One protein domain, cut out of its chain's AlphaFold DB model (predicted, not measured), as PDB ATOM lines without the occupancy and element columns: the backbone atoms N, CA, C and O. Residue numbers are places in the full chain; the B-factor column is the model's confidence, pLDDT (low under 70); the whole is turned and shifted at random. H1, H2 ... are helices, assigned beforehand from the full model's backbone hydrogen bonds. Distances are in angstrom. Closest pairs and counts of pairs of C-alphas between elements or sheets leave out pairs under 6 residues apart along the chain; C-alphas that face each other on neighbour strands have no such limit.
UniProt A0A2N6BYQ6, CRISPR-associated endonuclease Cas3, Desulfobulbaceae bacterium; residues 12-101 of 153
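AT A GLANCE: This is residues 12 to 101 of the 153 residues of the protein "CRISPR-associated endonuclease Cas3" of Desulfobulbaceae bacterium (UniProt A0A2N6BYQ6). Two long helices, H1 and H3, run side by side, with H2 across one end; beyond the other, short H4, H5 and H6 group loosely. The 90 printed residues have six named helices, H1 to H6 in order, and no named strand: all helix. It is loose, radius of gyration of the C-alphas 17.1 A, spanning 52 by 27 by 16 A.

IN THESE COORDINATES: After residues 12 to 23, find C-alpha 24 at (-45.815, -28.763, 3.978); H1, residues 24 to 40, runs 24.2 A. H2, residues 43 to 49, and H3, residues 53 to 67, 24.5 A, follow. H4 is residues 70 to 73, H5 77 to 82, H6 86 to 91, ending at (-59.684, -17.346, -12.481).

HOW THE PARTS SIT: See H1 and H3 touch, opposite ways at a shallow 28 degrees; closest C-alphas, Gly 32 and Gly 57, 4.1 A. H3 has 5 of 11 O i to N i+4 pairs within hydrogen-bond range, 9 of 12 O i to N i+3; H1, H2, H5 and H6 have every i+4 pair.

THE WHOLE: The printed part has no cut; no printed residue is under 70 pLDDT.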
ATOM      1  N   GLY A  12     -44.097 -27.846   0.342       95.38
ATOM      2  CA  GLY A  12     -43.398 -27.034   1.343       95.38
ATOM      3  C   GLY A  12     -41.997 -26.606   0.906       95.38
ATOM      4  O   GLY A  12     -41.549 -25.509   1.263       95.38
ATOM      5  N   LYS A  13     -41.321 -27.455   0.123       96.25
ATOM      6  CA  LYS A  13     -40.015 -27.209  -0.506       96.25
ATOM      7  C   LYS A  13     -40.020 -27.766  -1.931       96.25
ATOM      8  O   LYS A  13     -40.702 -28.753  -2.206       96.25
ATOM      9  N   THR A  14     -39.256 -27.147  -2.820       96.25
ATOM     10  CA  THR A  14     -39.044 -27.638  -4.185       96.25
ATOM     11  C   THR A  14     -37.748 -28.432  -4.288       96.25
ATOM     12  O   THR A  14     -36.842 -28.275  -3.468       96.25
ATOM     13  N   THR A  15     -37.653 -29.287  -5.300       96.00
ATOM     14  CA  THR A  15     -36.386 -29.893  -5.722       96.00
ATOM     15  C   THR A  15     -35.491 -28.835  -6.390       96.00
ATOM     16  O   THR A  15     -35.979 -27.754  -6.739       96.00
ATOM     17  N   PRO A  16     -34.197 -29.125  -6.634       94.81
ATOM     18  CA  PRO A  16     -33.338 -28.246  -7.432       94.81
ATOM     19  C   PRO A  16     -33.869 -27.978  -8.850       94.81
ATOM     20  O   PRO A  16     -33.592 -26.926  -9.413       94.81
ATOM     21  N   ALA A  17     -34.672 -28.895  -9.402       93.69
ATOM     22  CA  ALA A  17     -35.334 -28.736 -10.698       93.69
ATOM     23  C   ALA A  17     -36.609 -27.865 -10.638       93.69
ATOM     24  O   ALA A  17     -37.294 -27.707 -11.643       93.69
ATOM     25  N   GLY A  18     -36.962 -27.314  -9.470       91.31
ATOM     26  CA  GLY A  18     -38.153 -26.474  -9.286       91.31
ATOM     27  C   GLY A  18     -39.466 -27.250  -9.122       91.31
ATOM     28  O   GLY A  18     -40.529 -26.645  -8.978       91.31
ATOM     29  N   GLU A  19     -39.406 -28.581  -9.090       95.06
ATOM     30  CA  GLU A  19     -40.577 -29.436  -8.898       95.06
ATOM     31  C   GLU A  19     -41.023 -29.481  -7.430       95.06
ATOM     32  O   GLU A  19     -40.189 -29.303  -6.537       95.06
ATOM     33  N   PRO A  20     -42.308 -29.759  -7.131       95.25
ATOM     34  CA  PRO A  20     -42.728 -29.998  -5.753       95.25
ATOM     35  C   PRO A  20     -41.958 -31.189  -5.163       95.25
ATOM     36  O   PRO A  20     -42.001 -32.289  -5.706       95.25
ATOM     37  N   GLY A  21     -41.246 -30.953  -4.061       94.81
ATOM     38  CA  GLY A  21     -40.478 -31.966  -3.340       94.81
ATOM     39  C   GLY A  21     -41.166 -32.336  -2.029       94.81
ATOM     40  O   GLY A  21     -42.200 -33.000  -2.015       94.81
ATOM     41  N   VAL A  22     -40.602 -31.876  -0.911       95.75
ATOM     42  CA  VAL A  22     -41.144 -32.126   0.434       95.75
ATOM     43  C   VAL A  22     -42.466 -31.381   0.617       95.75
ATOM     44  O   VAL A  22     -42.571 -30.192   0.298       95.75
ATOM     45  N   SER A  23     -43.479 -32.062   1.154       96.81
ATOM     46  CA  SER A  23     -44.767 -31.436   1.465       96.81
ATOM     47  C   SER A  23     -44.681 -30.477   2.647       96.81
ATOM     48  O   SER A  23     -43.753 -30.534   3.453       96.81
ATOM     49  N   VAL A  24     -45.683 -29.607   2.785       97.06
ATOM     50  CA  VAL A  24     -45.815 -28.763   3.978       97.06
ATOM     51  C   VAL A  24     -45.883 -29.635   5.233       97.06
ATOM     52  O   VAL A  24     -45.137 -29.391   6.171       97.06
ATOM     53  N   TYR A  25     -46.700 -30.693   5.219       96.56
ATOM     54  CA  TYR A  25     -46.861 -31.599   6.359       96.56
ATOM     55  C   TYR A  25     -45.538 -32.245   6.789       96.56
ATOM     56  O   TYR A  25     -45.147 -32.123   7.945       96.56
ATOM     57  N   GLU A  26     -44.809 -32.870   5.861       97.06
ATOM     58  CA  GLU A  26     -43.516 -33.495   6.178       97.06
ATOM     59  C   GLU A  26     -42.500 -32.472   6.677       97.06
ATOM     60  O   GLU A  26     -41.763 -32.743   7.619       97.06
ATOM     61  N   HIS A  27     -42.468 -31.278   6.079       97.62
ATOM     62  CA  HIS A  27     -41.566 -30.232   6.536       97.62
ATOM     63  C   HIS A  27     -41.884 -29.790   7.971       97.62
ATOM     64  O   HIS A  27     -40.965 -29.648   8.776       97.62
ATOM     65  N   MET A  28     -43.167 -29.620   8.299       97.62
ATOM     66  CA  MET A  28     -43.616 -29.277   9.648       97.62
ATOM     67  C   MET A  28     -43.257 -30.377  10.655       97.62
ATOM     68  O   MET A  28     -42.745 -30.059  11.726       97.62
ATOM     69  N   VAL A  29     -43.458 -31.654  10.304       97.88
ATOM     70  CA  VAL A  29     -43.060 -32.798  11.148       97.88
ATOM     71  C   VAL A  29     -41.550 -32.800  11.380       97.88
ATOM     72  O   VAL A  29     -41.115 -32.842  12.527       97.88
ATOM     73  N   ASN A  30     -40.747 -32.661  10.321       98.06
ATOM     74  CA  ASN A  30     -39.287 -32.644  10.424       98.06
ATOM     75  C   ASN A  30     -38.792 -31.519  11.344       98.06
ATOM     76  O   ASN A  30     -37.974 -31.758  12.230       98.06
ATOM     77  N   VAL A  31     -39.302 -30.296  11.160       97.88
ATOM     78  CA  VAL A  31     -38.923 -29.145  11.999       97.88
ATOM     79  C   VAL A  31     -39.388 -29.335  13.440       97.88
ATOM     80  O   VAL A  31     -38.629 -29.032  14.357       97.88
ATOM     81  N   GLY A  32     -40.591 -29.872  13.652       98.38
ATOM     82  CA  GLY A  32     -41.093 -30.177  14.987       98.38
ATOM     83  C   GLY A  32     -40.222 -31.189  15.728       98.38
ATOM     84  O   GLY A  32     -39.862 -30.947  16.878       98.38
ATOM     85  N   CYS A  33     -39.810 -32.271  15.061       98.50
ATOM     86  CA  CYS A  33     -38.901 -33.264  15.634       98.50
ATOM     87  C   CYS A  33     -37.541 -32.655  15.993       98.50
ATOM     88  O   CYS A  33     -37.048 -32.869  17.098       98.50
ATOM     89  N   VAL A  34     -36.948 -31.855  15.099       98.50
ATOM     90  CA  VAL A  34     -35.676 -31.172  15.384       98.50
ATOM     91  C   VAL A  34     -35.821 -30.237  16.585       98.50
ATOM     92  O   VAL A  34     -34.998 -30.281  17.495       98.50
ATOM     93  N   ALA A  35     -36.876 -29.422  16.622       98.38
ATOM     94  CA  ALA A  35     -37.121 -28.491  17.718       98.38
ATOM     95  C   ALA A  35     -37.354 -29.208  19.055       98.38
ATOM     96  O   ALA A  35     -36.841 -28.753  20.074       98.38
ATOM     97  N   GLN A  36     -38.064 -30.338  19.052       98.56
ATOM     98  CA  GLN A  36     -38.228 -31.172  20.239       98.56
ATOM     99  C   GLN A  36     -36.877 -31.687  20.749       98.56
ATOM    100  O   GLN A  36     -36.581 -31.538  21.931       98.56
ATOM    101  N   CYS A  37     -36.033 -32.239  19.870       98.56
ATOM    102  CA  CYS A  37     -34.704 -32.717  20.255       98.56
ATOM    103  C   CYS A  37     -33.837 -31.588  20.829       98.56
ATOM    104  O   CYS A  37     -33.213 -31.764  21.872       98.56
ATOM    105  N   VAL A  38     -33.833 -30.412  20.191       98.44
ATOM    106  CA  VAL A  38     -33.101 -29.234  20.686       98.44
ATOM    107  C   VAL A  38     -33.625 -28.796  22.056       98.44
ATOM    108  O   VAL A  38     -32.837 -28.491  22.947       98.44
ATOM    109  N   ALA A  39     -34.945 -28.800  22.253       98.25
ATOM    110  CA  ALA A  39     -35.558 -28.445  23.526       98.25
ATOM    111  C   ALA A  39     -35.201 -29.444  24.638       98.25
ATOM    112  O   ALA A  39     -34.860 -29.031  25.745       98.25
ATOM    113  N   ALA A  40     -35.198 -30.745  24.334       98.12
ATOM    114  CA  ALA A  40     -34.821 -31.803  25.270       98.12
ATOM    115  C   ALA A  40     -33.359 -31.698  25.744       98.12
ATOM    116  O   ALA A  40     -33.037 -32.131  26.848       98.12
ATOM    117  N   MET A  41     -32.479 -31.076  24.951       98.38
ATOM    118  CA  MET A  41     -31.094 -30.787  25.348       98.38
ATOM    119  C   MET A  41     -30.970 -29.609  26.329       98.38
ATOM    120  O   MET A  41     -29.873 -29.336  26.808       98.38
ATOM    121  N   SER A  42     -32.058 -28.887  26.613       97.56
ATOM    122  CA  SER A  42     -32.076 -27.696  27.475       97.56
ATOM    123  C   SER A  42     -33.134 -27.808  28.589       97.56
ATOM    124  O   SER A  42     -34.071 -27.002  28.623       97.56
ATOM    125  N   PRO A  43     -33.011 -28.785  29.511       97.12
ATOM    126  CA  PRO A  43     -34.012 -29.040  30.550       97.12
ATOM    127  C   PRO A  43     -34.269 -27.823  31.450       97.12
ATOM    128  O   PRO A  43     -35.424 -27.536  31.755       97.12
ATOM    129  N   ASP A  44     -33.237 -27.041  31.777       98.19
ATOM    130  CA  ASP A  44     -33.376 -25.839  32.612       98.19
ATOM    131  C   ASP A  44     -34.299 -24.784  31.977       98.19
ATOM    132  O   ASP A  44     -35.039 -24.081  32.668       98.19
ATOM    133  N   LEU A  45     -34.283 -24.659  30.642       97.25
ATOM    134  CA  LEU A  45     -35.186 -23.750  29.932       97.25
ATOM    135  C   LEU A  45     -36.620 -24.284  29.937       97.25
ATOM    136  O   LEU A  45     -37.555 -23.508  30.134       97.25
ATOM    137  N   LEU A  46     -36.793 -25.591  29.741       98.19
ATOM    138  CA  LEU A  46     -38.102 -26.240  29.803       98.19
ATOM    139  C   LEU A  46     -38.741 -26.064  31.184       98.19
ATOM    140  O   LEU A  46     -39.894 -25.639  31.271       98.19
ATOM    141  N   GLU A  47     -37.977 -26.289  32.253       98.06
ATOM    142  CA  GLU A  47     -38.433 -26.080  33.627       98.06
ATOM    143  C   GLU A  47     -38.790 -24.611  33.880       98.06
ATOM    144  O   GLU A  47     -39.903 -24.312  34.317       98.06
ATOM    145  N   ARG A  48     -37.888 -23.683  33.525       98.06
ATOM    146  CA  ARG A  48     -38.083 -22.239  33.720       98.06
ATOM    147  C   ARG A  48     -39.354 -21.706  33.059       98.06
ATOM    148  O   ARG A  48     -39.969 -20.778  33.583       98.06
ATOM    149  N   PHE A  49     -39.708 -22.230  31.888       95.81
ATOM    150  CA  PHE A  49     -40.890 -21.797  31.141       95.81
ATOM    151  C   PHE A  49     -42.110 -22.704  31.342       95.81
ATOM    152  O   PHE A  49     -43.153 -22.423  30.754       95.81
ATOM    153  N   HIS A  50     -42.003 -23.740  32.180       97.19
ATOM    154  CA  HIS A  50     -43.036 -24.755  32.393       97.19
ATOM    155  C   HIS A  50     -43.545 -25.364  31.078       97.19
ATOM    156  O   HIS A  50     -44.750 -25.498  30.866       97.19
ATOM    157  N   LEU A  51     -42.612 -25.701  30.188       96.88
ATOM    158  CA  LEU A  51     -42.890 -26.311  28.894       96.88
ATOM    159  C   LEU A  51     -42.351 -27.733  28.848       96.88
ATOM    160  O   LEU A  51     -41.331 -28.060  29.447       96.88
ATOM    161  N   GLN A  52     -43.009 -28.565  28.061       98.31
ATOM    162  CA  GLN A  52     -42.495 -29.858  27.641       98.31
ATOM    163  C   GLN A  52     -41.782 -29.710  26.294       98.31
ATOM    164  O   GLN A  52     -42.174 -28.916  25.437       98.31
ATOM    165  N   ASP A  53     -40.759 -30.527  26.069       98.19
ATOM    166  CA  ASP A  53     -40.033 -30.624  24.800       98.19
ATOM    167  C   ASP A  53     -40.980 -30.797  23.595       98.19
ATOM    168  O   ASP A  53     -40.855 -30.107  22.580       98.19
ATOM    169  N   ARG A  54     -41.997 -31.659  23.729       97.88
ATOM    170  CA  ARG A  54     -43.024 -31.896  22.702       97.88
ATOM    171  C   ARG A  54     -43.879 -30.666  22.405       97.88
ATOM    172  O   ARG A  54     -44.344 -30.509  21.279       97.88
ATOM    173  N   GLU A  55     -44.099 -29.795  23.389       96.94
ATOM    174  CA  GLU A  55     -44.850 -28.553  23.191       96.94
ATOM    175  C   GLU A  55     -44.017 -27.575  22.365       96.94
ATOM    176  O   GLU A  55     -44.532 -26.992  21.414       96.94
ATOM    177  N   VAL A  56     -42.713 -27.468  22.639       97.62
ATOM    178  CA  VAL A  56     -41.787 -26.677  21.814       97.62
ATOM    179  C   VAL A  56     -41.744 -27.210  20.380       97.62
ATOM    180  O   VAL A  56     -41.874 -26.430  19.433       97.62
ATOM    181  N   GLY A  57     -41.642 -28.532  20.216       98.12
ATOM    182  CA  GLY A  57     -41.697 -29.191  18.911       98.12
ATOM    183  C   GLY A  57     -42.985 -28.878  18.145       98.12
ATOM    184  O   GLY A  57     -42.939 -28.438  16.995       98.12
ATOM    185  N   LEU A  58     -44.142 -29.025  18.797       96.25
ATOM    186  CA  LEU A  58     -45.444 -28.717  18.203       96.25
ATOM    187  C   LEU A  58     -45.547 -27.246  17.780       96.25
ATOM    188  O   LEU A  58     -46.026 -26.957  16.686       96.25
ATOM    189  N   LEU A  59     -45.099 -26.316  18.625       95.19
ATOM    190  CA  LEU A  59     -45.137 -24.890  18.311       95.19
ATOM    191  C   LEU A  59     -44.248 -24.564  17.108       95.19
ATOM    192  O   LEU A  59     -44.713 -23.920  16.169       95.19
ATOM    193  N   ALA A  60     -43.008 -25.056  17.086       97.38
ATOM    194  CA  ALA A  60     -42.084 -24.840  15.974       97.38
ATOM    195  C   ALA A  60     -42.600 -25.437  14.653       97.38
ATOM    196  O   ALA A  60     -42.442 -24.830  13.589       97.38
ATOM    197  N   ALA A  61     -43.279 -26.586  14.707       97.56
ATOM    198  CA  ALA A  61     -43.889 -27.208  13.536       97.56
ATOM    199  C   ALA A  61     -44.913 -26.288  12.846       97.56
ATOM    200  O   ALA A  61     -45.077 -26.362  11.634       97.56
ATOM    201  N   LEU A  62     -45.574 -25.380  13.575       96.25
ATOM    202  CA  LEU A  62     -46.612 -24.498  13.025       96.25
ATOM    203  C   LEU A  62     -46.084 -23.295  12.229       96.25
ATOM    204  O   LEU A  62     -46.891 -22.597  11.612       96.25
ATOM    205  N   HIS A  63     -44.771 -23.036  12.215       96.12
ATOM    206  CA  HIS A  63     -44.212 -21.829  11.588       96.12
ATOM    207  C   HIS A  63     -44.607 -21.690  10.104       96.12
ATOM    208  O   HIS A  63     -44.974 -20.603   9.659       96.12
ATOM    209  N   ASP A  64     -44.630 -22.804   9.371       97.62
ATOM    210  CA  ASP A  64     -44.868 -22.864   7.925       97.62
ATOM    211  C   ASP A  64     -46.321 -23.201   7.544       97.62
ATOM    212  O   ASP A  64     -46.616 -23.439   6.371       97.62
ATOM    213  N   LEU A  65     -47.259 -23.178   8.501       96.88
ATOM    214  CA  LEU A  65     -48.677 -23.485   8.257       96.88
ATOM    215  C   LEU A  65     -49.273 -22.656   7.104       96.88
ATOM    216  O   LEU A  65     -50.068 -23.154   6.306       96.88
ATOM    217  N   GLY A  66     -48.857 -21.398   6.974       97.06
ATOM    218  CA  GLY A  66     -49.299 -20.485   5.929       97.06
ATOM    219  C   GLY A  66     -48.867 -20.866   4.516       97.06
ATOM    220  O   GLY A  66     -49.361 -20.271   3.557       97.06
ATOM    221  N   LYS A  67     -48.001 -21.874   4.346       97.75
ATOM    222  CA  LYS A  67     -47.725 -22.461   3.031       97.75
ATOM    223  C   LYS A  67     -48.934 -23.189   2.461       97.75
ATOM    224  O   LYS A  67     -49.034 -23.301   1.244       97.75
ATOM    225  N   ILE A  68     -49.882 -23.609   3.300       96.69
ATOM    226  CA  ILE A  68     -51.188 -24.140   2.888       96.69
ATOM    227  C   ILE A  68     -52.111 -22.970   2.505       96.69
ATOM    228  O   ILE A  68     -53.172 -22.752   3.085       96.69
ATOM    229  N   SER A  69     -51.671 -22.150   1.553       96.44
ATOM    230  CA  SER A  69     -52.432 -21.008   1.057       96.44
ATOM    231  C   SER A  69     -52.286 -20.860  -0.456       96.44
ATOM    232  O   SER A  69     -51.209 -21.130  -0.996       96.44
ATOM    233  N   PRO A  70     -53.337 -20.388  -1.152       96.69
ATOM    234  CA  PRO A  70     -53.292 -20.094  -2.584       96.69
ATOM    235  C   PRO A  70     -52.082 -19.252  -3.014       96.69
ATOM    236  O   PRO A  70     -51.374 -19.599  -3.962       96.69
ATOM    237  N   GLY A  71     -51.810 -18.168  -2.278       96.69
ATOM    238  CA  GLY A  71     -50.745 -17.223  -2.609       96.69
ATOM    239  C   GLY A  71     -49.339 -17.804  -2.452       96.69
ATOM    240  O   GLY A  71     -48.430 -17.390  -3.175       96.69
ATOM    241  N   PHE A  72     -49.144 -18.783  -1.564       97.44
ATOM    242  CA  PHE A  72     -47.886 -19.525  -1.490       97.44
ATOM    243  C   PHE A  72     -47.826 -20.640  -2.538       97.44
ATOM    244  O   PHE A  72     -46.859 -20.717  -3.295       97.44
ATOM    245  N   GLN A  73     -48.859 -21.486  -2.613       97.44
ATOM    246  CA  GLN A  73     -48.844 -22.686  -3.451       97.44
ATOM    247  C   GLN A  73     -48.664 -22.363  -4.940       97.44
ATOM    248  O   GLN A  73     -47.950 -23.089  -5.631       97.44
ATOM    249  N   ARG A  74     -49.204 -21.232  -5.418       96.44
ATOM    250  CA  ARG A  74     -49.026 -20.786  -6.812       96.44
ATOM    251  C   ARG A  74     -47.574 -20.564  -7.237       96.44
ATOM    252  O   ARG A  74     -47.314 -20.480  -8.430       96.44
ATOM    253  N   LYS A  75     -46.637 -20.406  -6.291       96.50
ATOM    254  CA  LYS A  75     -45.227 -20.126  -6.612       96.50
ATOM    255  C   LYS A  75     -44.534 -21.314  -7.290       96.50
ATOM    256  O   LYS A  75     -43.471 -21.126  -7.865       96.50
ATOM    257  N   CYS A  76     -45.130 -22.507  -7.253       96.94
ATOM    258  CA  CYS A  76     -44.679 -23.662  -8.022       96.94
ATOM    259  C   CYS A  76     -45.669 -23.939  -9.166       96.94
ATOM    260  O   CYS A  76     -46.715 -24.559  -8.958       96.94
ATOM    261  N   ALA A  77     -45.338 -23.487 -10.380       96.12
ATOM    262  CA  ALA A  77     -46.172 -23.692 -11.569       96.12
ATOM    263  C   ALA A  77     -46.377 -25.186 -11.872       96.12
ATOM    264  O   ALA A  77     -47.505 -25.627 -12.074       96.12
ATOM    265  N   THR A  78     -45.314 -25.987 -11.764       96.38
ATOM    266  CA  THR A  78     -45.372 -27.444 -11.941       96.38
ATOM    267  C   THR A  78     -46.346 -28.113 -10.971       96.38
ATOM    268  O   THR A  78     -47.028 -29.066 -11.337       96.38
ATOM    269  N   TRP A  79     -46.453 -27.626  -9.728       96.19
ATOM    270  CA  TRP A  79     -47.446 -28.134  -8.780       96.19
ATOM    271  C   TRP A  79     -48.872 -27.770  -9.206       96.19
ATOM    272  O   TRP A  79     -49.751 -28.625  -9.133       96.19
ATOM    273  N   LEU A  80     -49.111 -26.546  -9.693       96.06
ATOM    274  CA  LEU A  80     -50.428 -26.164 -10.216       96.06
ATOM    275  C   LEU A  80     -50.843 -27.049 -11.395       96.06
ATOM    276  O   LEU A  80     -51.971 -27.534 -11.420       96.06
ATOM    277  N   GLU A  81     -49.929 -27.288 -12.334       95.75
ATOM    278  CA  GLU A  81     -50.172 -28.110 -13.522       95.75
ATOM    279  C   GLU A  81     -50.458 -29.567 -13.154       95.75
ATOM    280  O   GLU A  81     -51.510 -30.091 -13.523       95.75
ATOM    281  N   LYS A  82     -49.586 -30.194 -12.349       93.56
ATOM    282  CA  LYS A  82     -49.741 -31.594 -11.908       93.56
ATOM    283  C   LYS A  82     -51.047 -31.842 -11.143       93.56
ATOM    284  O   LYS A  82     -51.539 -32.964 -11.140       93.56
ATOM    285  N   ASN A  83     -51.607 -30.815 -10.500       93.25
ATOM    286  CA  ASN A  83     -52.848 -30.910  -9.728       93.25
ATOM    287  C   ASN A  83     -54.075 -30.323 -10.456       93.25
ATOM    288  O   ASN A  83     -55.145 -30.226  -9.859       93.25
ATOM    289  N   GLY A  84     -53.946 -29.897 -11.720       94.69
ATOM    290  CA  GLY A  84     -55.059 -29.323 -12.488       94.69
ATOM    291  C   GLY A  84     -55.577 -27.979 -11.953       94.69
ATOM    292  O   GLY A  84     -56.709 -27.588 -12.230       94.69
ATOM    293  N   LEU A  85     -54.762 -27.248 -11.185       95.56
ATOM    294  CA  LEU A  85     -55.158 -26.019 -10.490       95.56
ATOM    295  C   LEU A  85     -54.855 -24.740 -11.280       95.56
ATOM    296  O   LEU A  85     -55.291 -23.667 -10.871       95.56
ATOM    297  N   THR A  86     -54.164 -24.816 -12.422       96.94
ATOM    298  CA  THR A  86     -53.752 -23.638 -13.210       96.94
ATOM    299  C   THR A  86     -54.925 -22.719 -13.570       96.94
ATOM    300  O   THR A  86     -54.849 -21.503 -13.381       96.94
ATOM    301  N   LYS A  87     -56.051 -23.284 -14.031       96.94
ATOM    302  CA  LYS A  87     -57.249 -22.501 -14.382       96.94
ATOM    303  C   LYS A  87     -57.898 -21.862 -13.150       96.94
ATOM    304  O   LYS A  87     -58.321 -20.715 -13.222       96.94
ATOM    305  N   ILE A  88     -57.945 -22.583 -12.028       96.19
ATOM    306  CA  ILE A  88     -58.485 -22.076 -10.756       96.19
ATOM    307  C   ILE A  88     -57.618 -20.922 -10.250       96.19
ATOM    308  O   ILE A  88     -58.142 -19.855  -9.951       96.19
ATOM    309  N   ALA A  89     -56.296 -21.100 -10.233       96.12
ATOM    310  CA  ALA A  89     -55.358 -20.078  -9.790       96.12
ATOM    311  C   ALA A  89     -55.487 -18.781 -10.601       96.12
ATOM    312  O   ALA A  89     -55.506 -17.697 -10.017       96.12
ATOM    313  N   ARG A  90     -55.643 -18.891 -11.928       96.12
ATOM    314  CA  ARG A  90     -55.877 -17.742 -12.811       96.12
ATOM    315  C   ARG A  90     -57.239 -17.093 -12.569       96.12
ATOM    316  O   ARG A  90     -57.306 -15.889 -12.361       96.12
ATOM    317  N   ASN A  91     -58.319 -17.874 -12.588       97.00
ATOM    318  CA  ASN A  91     -59.684 -17.346 -12.481       97.00
ATOM    319  C   ASN A  91     -59.982 -16.736 -11.106       97.00
ATOM    320  O   ASN A  91     -60.834 -15.862 -10.992       97.00
ATOM    321  N   SER A  92     -59.296 -17.201 -10.064       95.12
ATOM    322  CA  SER A  92     -59.390 -16.664  -8.707       95.12
ATOM    323  C   SER A  92     -58.271 -15.672  -8.375       95.12
ATOM    324  O   SER A  92     -58.090 -15.353  -7.199       95.12
ATOM    325  N   CYS A  93     -57.510 -15.210  -9.376       95.19
ATOM    326  CA  CYS A  93     -56.469 -14.189  -9.245       95.19
ATOM    327  C   CYS A  93     -55.493 -14.463  -8.090       95.19
ATOM    328  O   CYS A  93     -55.172 -13.568  -7.307       95.19
ATOM    329  N   TRP A  94     -55.034 -15.710  -7.925       95.94
ATOM    330  CA  TRP A  94     -54.145 -16.070  -6.810       95.94
ATOM    331  C   TRP A  94     -52.848 -15.255  -6.814       95.94
ATOM    332  O   TRP A  94     -52.180 -15.134  -5.788       95.94
ATOM    333  N   ASP A  95     -52.481 -14.711  -7.970       91.75
ATOM    334  CA  ASP A  95     -51.300 -13.897  -8.176       91.75
ATOM    335  C   ASP A  95     -51.352 -12.498  -7.560       91.75
ATOM    336  O   ASP A  95     -50.323 -11.995  -7.103       91.75
ATOM    337  N   THR A  96     -52.542 -11.911  -7.506       91.38
ATOM    338  CA  THR A  96     -52.762 -10.506  -7.144       91.38
ATOM    339  C   THR A  96     -53.700 -10.342  -5.952       91.38
ATOM    340  O   THR A  96     -53.517  -9.427  -5.153       91.38
ATOM    341  N   ALA A  97     -54.669 -11.244  -5.782       92.75
ATOM    342  CA  ALA A  97     -55.687 -11.169  -4.735       92.75
ATOM    343  C   ALA A  97     -55.339 -11.956  -3.459       92.75
ATOM    344  O   ALA A  97     -56.058 -11.857  -2.465       92.75
ATOM    345  N   MET A  98     -54.263 -12.753  -3.466       94.31
ATOM    346  CA  MET A  98     -53.897 -13.626  -2.344       94.31
ATOM    347  C   MET A  98     -52.526 -13.256  -1.776       94.31
ATOM    348  O   MET A  98     -51.554 -13.094  -2.513       94.31
ATOM    349  N   GLU A  99     -52.432 -13.180  -0.446       95.19
ATOM    350  CA  GLU A  99     -51.163 -12.938   0.247       95.19
ATOM    351  C   GLU A  99     -50.208 -14.126   0.038       95.19
ATOM    352  O   GLU A  99     -50.566 -15.290   0.230       95.19
ATOM    353  N   SER A 100     -48.991 -13.815  -0.408       94.44
ATOM    354  CA  SER A 100     -47.975 -14.789  -0.818       94.44
ATOM    355  C   SER A 100     -46.884 -14.995   0.236       94.44
ATOM    356  O   SER A 100     -46.115 -15.963   0.168       94.44
ATOM    357  N   ASP A 101     -46.794 -14.088   1.205       94.44
ATOM    358  CA  ASP A 101     -45.969 -14.230   2.393       94.44
ATOM    359  C   ASP A 101     -46.650 -15.193   3.376       94.44
ATOM    360  O   ASP A 101     -47.567 -14.851   4.128       94.44
TER     361      ASP A 101